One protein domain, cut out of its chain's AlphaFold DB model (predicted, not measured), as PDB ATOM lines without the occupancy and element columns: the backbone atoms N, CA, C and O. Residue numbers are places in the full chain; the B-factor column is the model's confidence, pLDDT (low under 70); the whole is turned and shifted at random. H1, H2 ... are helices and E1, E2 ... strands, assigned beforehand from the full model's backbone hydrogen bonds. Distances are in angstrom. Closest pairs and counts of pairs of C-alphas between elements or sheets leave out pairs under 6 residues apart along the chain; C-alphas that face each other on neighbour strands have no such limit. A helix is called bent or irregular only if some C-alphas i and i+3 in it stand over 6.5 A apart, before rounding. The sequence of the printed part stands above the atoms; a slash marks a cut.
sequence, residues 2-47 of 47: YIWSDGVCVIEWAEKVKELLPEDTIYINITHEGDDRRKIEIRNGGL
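AT A GLANCE: This is residues 2 to 47 of the 47 residues of the protein "tRNA (Adenosine(37)-N6)-threonylcarbamoyltransferase complex ATPase subunit type 1 TsaE" of Deltaproteobacteria bacterium (UniProt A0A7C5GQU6). A slender two-stranded hairpin, E1 and E2, reaches out with its turn, residues 33 to 37, at one end of the long axis; before it in the chain come the winding residues 2 to 13 and a short irregular helix, H1, set off to one side, and after it the tail of residues 44 to 47. Of 46 printed residues, 19, under half, are in named elements: H1, E1, E2 in that order, class mixed, the sheet E1 - E2 antiparallel. The whole is loose, radius of gyration of the C-alphas 12.7 A, and elongated, 38 by 23 by 20 A.

HOW THE PARTS SIT: Look at H1, residues 14 to 20: 1 of 3 O i to N i+4 pairs and 2 of 4 O i to N i+3 pairs are within hydrogen-bond range. E1, residues 27 to 32, and E2, residues 38 to 43, form an antiparallel hairpin at 163 degrees; find N 27 and O 43 within hydrogen-bond range at 2.9 A. H1 and E2 are apart.

IN THESE COORDINATES: Find C-alpha 14 at (2.128, 49.186, -10.695), where H1 begins, 9.3 A long; it is irregular, C-alphas 16 and 19 being 8.6 A apart. E1 spans 16.7 A; E2 spans 16.1 A, to C-alpha 43 at (13.140, 46.521, -18.287).

THE WHOLE: The C-alphas farthest apart, of Ser 5 and Asp 35, are 37.7 A apart. The printed part has no cut and no long link; pLDDT is under 70 at residues 46 to 47.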
ATOM      1  N   TYR A   2      -7.993  38.877 -15.184       71.25
ATOM      2  CA  TYR A   2      -7.171  39.682 -16.108       71.25
ATOM      3  C   TYR A   2      -5.679  39.297 -16.229       71.25
ATOM      4  O   TYR A   2      -5.235  38.979 -17.324       71.25
ATOM      5  N   ILE A   3      -4.909  39.295 -15.132       76.06
ATOM      6  CA  ILE A   3      -3.438  39.082 -15.164       76.06
ATOM      7  C   ILE A   3      -3.047  37.657 -15.593       76.06
ATOM      8  O   ILE A   3      -1.987  37.453 -16.163       76.06
ATOM      9  N   TRP A   4      -3.921  36.683 -15.338       78.31
ATOM     10  CA  TRP A   4      -3.688  35.260 -15.603       78.31
ATOM     11  C   TRP A   4      -4.527  34.732 -16.776       78.31
ATOM     12  O   TRP A   4      -4.807  33.538 -16.842       78.31
ATOM     13  N   SER A   5      -5.008  35.628 -17.644       85.12
ATOM     14  CA  SER A   5      -5.668  35.256 -18.901       85.12
ATOM     15  C   SER A   5      -4.648  35.138 -20.033       85.12
ATOM     16  O   SER A   5      -3.511  35.572 -19.891       85.12
ATOM     17  N   ASP A   6      -5.086  34.646 -21.190       86.81
ATOM     18  CA  ASP A   6      -4.284  34.647 -22.423       86.81
ATOM     19  C   ASP A   6      -4.075  36.060 -23.020       86.81
ATOM     20  O   ASP A   6      -3.473  36.216 -24.083       86.81
ATOM     21  N   GLY A   7      -4.613  37.106 -22.381       89.00
ATOM     22  CA  GLY A   7      -4.477  38.496 -22.808       89.00
ATOM     23  C   GLY A   7      -3.262  39.209 -22.212       89.00
ATOM     24  O   GLY A   7      -2.632  38.752 -21.265       89.00
ATOM     25  N   VAL A   8      -2.968  40.400 -22.739       90.38
ATOM     26  CA  VAL A   8      -1.975  41.311 -22.151       90.38
ATOM     27  C   VAL A   8      -2.675  42.267 -21.189       90.38
ATOM     28  O   VAL A   8      -3.644  42.931 -21.560       90.38
ATOM     29  N   CYS A   9      -2.164  42.373 -19.962       92.69
ATOM     30  CA  CYS A   9      -2.624  43.348 -18.979       92.69
ATOM     31  C   CYS A   9      -1.622  44.506 -18.875       92.69
ATOM     32  O   CYS A   9      -0.429  44.282 -18.687       92.69
ATOM     33  N   VAL A  10      -2.107  45.746 -18.983       94.00
ATOM     34  CA  VAL A  10      -1.310  46.961 -18.758       94.00
ATOM     35  C   VAL A  10      -1.797  47.608 -17.470       94.00
ATOM     36  O   VAL A  10      -2.989  47.878 -17.325       94.00
ATOM     37  N   ILE A  11      -0.881  47.835 -16.531       93.25
ATOM     38  CA  ILE A  11      -1.194  48.333 -15.189       93.25
ATOM     39  C   ILE A  11      -0.466  49.661 -14.975       93.25
ATOM     40  O   ILE A  11       0.763  49.712 -14.989       93.25
ATOM     41  N   GLU A  12      -1.222  50.735 -14.752       94.69
ATOM     42  CA  GLU A  12      -0.666  52.012 -14.295       94.69
ATOM     43  C   GLU A  12      -0.431  51.997 -12.778       94.69
ATOM     44  O   GLU A  12      -1.153  51.327 -12.038       94.69
ATOM     45  N   TRP A  13       0.562  52.762 -12.309       94.00
ATOM     46  CA  TRP A  13       0.942  52.846 -10.888       94.00
ATOM     47  C   TRP A  13       1.259  51.475 -10.259       94.00
ATOM     48  O   TRP A  13       0.962  51.214  -9.086       94.00
ATOM     49  N   ALA A  14       1.845  50.574 -11.057       93.25
ATOM     50  CA  ALA A  14       2.128  49.186 -10.695       93.25
ATOM     51  C   ALA A  14       3.050  49.056  -9.464       93.25
ATOM     52  O   ALA A  14       3.015  48.048  -8.758       93.25
ATOM     53  N   GLU A  15       3.824  50.094  -9.135       91.25
ATOM     54  CA  GLU A  15       4.655  50.154  -7.932       91.25
ATOM     55  C   GLU A  15       3.859  50.029  -6.624       91.25
ATOM     56  O   GLU A  15       4.411  49.572  -5.624       91.25
ATOM     57  N   LYS A  16       2.562  50.367  -6.625       93.88
ATOM     58  CA  LYS A  16       1.681  50.203  -5.453       93.88
ATOM     59  C   LYS A  16       1.349  48.744  -5.139       93.88
ATOM     60  O   LYS A  16       0.915  48.455  -4.029       93.88
ATOM     61  N   VAL A  17       1.523  47.843  -6.105       92.56
ATOM     62  CA  VAL A  17       1.162  46.419  -6.011       92.56
ATOM     63  C   VAL A  17       2.325  45.511  -6.412       92.56
ATOM     64  O   VAL A  17       2.110  44.371  -6.804       92.56
ATOM     65  N   LYS A  18       3.562  46.010  -6.308       88.75
ATOM     66  CA  LYS A  18       4.772  45.360  -6.831       88.75
ATOM     67  C   LYS A  18       4.934  43.897  -6.401       88.75
ATOM     68  O   LYS A  18       5.355  43.079  -7.203       88.75
ATOM     69  N   GLU A  19       4.587  43.572  -5.158       89.50
ATOM     70  CA  GLU A  19       4.703  42.215  -4.597       89.50
ATOM     71  C   GLU A  19       3.691  41.217  -5.181       89.50
ATOM     72  O   GLU A  19       3.844  40.013  -5.008       89.50
ATOM     73  N   LEU A  20       2.653  41.709  -5.862       90.81
ATOM     74  CA  LEU A  20       1.599  40.899  -6.475       90.81
ATOM     75  C   LEU A  20       1.803  40.709  -7.983       90.81
ATOM     76  O   LEU A  20       1.030  39.986  -8.612       90.81
ATOM     77  N   LEU A  21       2.784  41.398  -8.573       91.25
ATOM     78  CA  LEU A  21       3.036  41.329 -10.005       91.25
ATOM     79  C   LEU A  21       3.761  40.020 -10.355       91.25
ATOM     80  O   LEU A  21       4.641  39.601  -9.602       91.25
ATOM     81  N   PRO A  22       3.432  39.390 -11.497       91.38
ATOM     82  CA  PRO A  22       4.186  38.249 -12.008       91.38
ATOM     83  C   PRO A  22       5.683  38.556 -12.149       91.38
ATOM     84  O   PRO A  22       6.064  39.681 -12.483       91.38
ATOM     85  N   GLU A  23       6.544  37.561 -11.933       89.69
ATOM     86  CA  GLU A  23       8.003  37.735 -12.043       89.69
ATOM     87  C   GLU A  23       8.439  38.131 -13.460       89.69
ATOM     88  O   GLU A  23       9.381  38.897 -13.637       89.69
ATOM     89  N   ASP A  24       7.713  37.678 -14.478       90.31
ATOM     90  CA  ASP A  24       7.940  37.978 -15.893       90.31
ATOM     91  C   ASP A  24       7.331  39.319 -16.351       90.31
ATOM     92  O   ASP A  24       7.306  39.622 -17.545       90.31
ATOM     93  N   THR A  25       6.875  40.163 -15.418       93.25
ATOM     94  CA  THR A  25       6.331  41.493 -15.734       93.25
ATOM     95  C   THR A  25       7.354  42.357 -16.474       93.25
ATOM     96  O   THR A  25       8.439  42.635 -15.970       93.25
ATOM     97  N   ILE A  26       6.981  42.890 -17.639       95.12
ATOM     98  CA  ILE A  26       7.775  43.909 -18.334       95.12
ATOM     99  C   ILE A  26       7.482  45.277 -17.715       95.12
ATOM    100  O   ILE A  26       6.349  45.758 -17.735       95.12
ATOM    101  N   TYR A  27       8.517  45.941 -17.207       95.50
ATOM    102  CA  TYR A  27       8.397  47.263 -16.601       95.50
ATOM    103  C   TYR A  27       8.704  48.360 -17.618       95.50
ATOM    104  O   TYR A  27       9.800  48.409 -18.177       95.50
ATOM    105  N   ILE A  28       7.766  49.291 -17.792       96.75
ATOM    106  CA  ILE A  28       7.931  50.482 -18.634       96.75
ATOM    107  C   ILE A  28       7.901  51.715 -17.737       96.75
ATOM    108  O   ILE A  28       6.942  51.927 -17.000       96.75
ATOM    109  N   ASN A  29       8.946  52.537 -17.801       96.31
ATOM    110  CA  ASN A  29       9.001  53.820 -17.101       96.31
ATOM    111  C   ASN A  29       9.020  54.931 -18.138       96.31
ATOM    112  O   ASN A  29       9.817  54.884 -19.074       96.31
ATOM    113  N   ILE A  30       8.146  55.915 -17.963       97.06
ATOM    114  CA  ILE A  30       8.025  57.058 -18.860       97.06
ATOM    115  C   ILE A  30       8.375  58.307 -18.058       97.06
ATOM    116  O   ILE A  30       7.664  58.669 -17.123       97.06
ATOM    117  N   THR A  31       9.461  58.968 -18.440       97.81
ATOM    118  CA  THR A  31       9.947  60.189 -17.790       97.81
ATOM    119  C   THR A  31       9.728  61.384 -18.712       97.81
ATOM    120  O   THR A  31       9.999  61.318 -19.913       97.81
ATOM    121  N   HIS A  32       9.226  62.491 -18.162       97.88
ATOM    122  CA  HIS A  32       9.116  63.767 -18.877       97.88
ATOM    123  C   HIS A  32      10.499  64.419 -19.019       97.88
ATOM    124  O   HIS A  32      11.186  64.595 -18.018       97.88
ATOM    125  N   GLU A  33      10.909  64.779 -20.241       97.88
ATOM    126  CA  GLU A  33      12.222  65.404 -20.524       97.88
ATOM    127  C   GLU A  33      12.107  66.862 -21.016       97.88
ATOM    128  O   GLU A  33      12.979  67.376 -21.730       97.88
ATOM    129  N   GLY A  34      11.019  67.542 -20.647       97.19
ATOM    130  CA  GLY A  34      10.676  68.858 -21.186       97.19
ATOM    131  C   GLY A  34       9.877  68.769 -22.488       97.19
ATOM    132  O   GLY A  34       9.961  67.787 -23.227       97.19
ATOM    133  N   ASP A  35       9.084  69.809 -22.746       96.00
ATOM    134  CA  ASP A  35       8.238  69.938 -23.936       96.00
ATOM    135  C   ASP A  35       7.365  68.683 -24.190       96.00
ATOM    136  O   ASP A  35       6.727  68.120 -23.283       96.00
ATOM    137  N   ASP A  36       7.343  68.226 -25.437       97.12
ATOM    138  CA  ASP A  36       6.662  67.033 -25.928       97.12
ATOM    139  C   ASP A  36       7.538  65.766 -25.880       97.12
ATOM    140  O   ASP A  36       7.096  64.692 -26.292       97.12
ATOM    141  N   ARG A  37       8.745  65.837 -25.304       98.00
ATOM    142  CA  ARG A  37       9.692  64.713 -25.271       98.00
ATOM    143  C   ARG A  37       9.493  63.814 -24.059       98.00
ATOM    144  O   ARG A  37       9.193  64.274 -22.952       98.00
ATOM    145  N   ARG A  38       9.669  62.508 -24.260       98.25
ATOM    146  CA  ARG A  38       9.611  61.490 -23.205       98.25
ATOM    147  C   ARG A  38      10.788  60.537 -23.344       98.25
ATOM    148  O   ARG A  38      11.056  60.059 -24.445       98.25
ATOM    149  N   LYS A  39      11.410  60.193 -22.220       97.88
ATOM    150  CA  LYS A  39      12.314  59.047 -22.130       97.88
ATOM    151  C   LYS A  39      11.511  57.825 -21.716       97.88
ATOM    152  O   LYS A  39      10.801  57.874 -20.714       97.88
ATOM    153  N   ILE A  40      11.626  56.747 -22.484       97.88
ATOM    154  CA  ILE A  40      10.965  55.472 -22.202       97.88
ATOM    155  C   ILE A  40      12.040  54.440 -21.878       97.88
ATOM    156  O   ILE A  40      12.922  54.175 -22.692       97.88
ATOM    157  N   GLU A  41      11.962  53.860 -20.684       97.62
ATOM    158  CA  GLU A  41      12.882  52.829 -20.209       97.62
ATOM    159  C   GLU A  41      12.123  51.523 -20.001       97.62
ATOM    160  O   GLU A  41      11.245  51.440 -19.138       97.62
ATOM    161  N   ILE A  42      12.483  50.509 -20.790       96.94
ATOM    162  CA  ILE A  42      11.884  49.173 -20.763       96.94
ATOM    163  C   ILE A  42      12.855  48.223 -20.065       96.94
ATOM    164  O   ILE A  42      14.033  48.162 -20.419       96.94
ATOM    165  N   ARG A  43      12.366  47.493 -19.064       94.62
ATOM    166  CA  ARG A  43      13.140  46.521 -18.287       94.62
ATOM    167  C   ARG A  43      12.376  45.208 -18.215       94.62
ATOM    168  O   ARG A  43      11.173  45.216 -17.964       94.62
ATOM    169  N   ASN A  44      13.075  44.099 -18.421       90.69
ATOM    170  CA  ASN A  44      12.495  42.787 -18.170       90.69
ATOM    171  C   ASN A  44      12.380  42.563 -16.651       90.69
ATOM    172  O   ASN A  44      13.256  43.014 -15.910       90.69
ATOM    173  N   GLY A  45      11.294  41.941 -16.192       76.50
ATOM    174  CA  GLY A  45      11.085  41.618 -14.775       76.50
ATOM    175  C   GLY A  45      11.833  40.367 -14.325       76.50
ATOM    176  O   GLY A  45      12.207  40.272 -13.157       76.50
ATOM    177  N   GLY A  46      12.102  39.456 -15.261       65.94
ATOM    178  CA  GLY A  46      12.894  38.256 -15.016       65.94
ATOM    179  C   GLY A  46      14.396  38.547 -14.975       65.94
ATOM    180  O   GLY A  46      14.885  39.405 -15.717       65.94
ATOM    181  N   LEU A  47      15.107  37.817 -14.107       48.38
ATOM    182  CA  LEU A  47      16.567  37.654 -14.159       48.38
ATOM    183  C   LEU A  47      17.024  37.109 -15.520       48.38
ATOM    184  O   LEU A  47      16.316  36.239 -16.075       48.38
TER     185      LEU A  47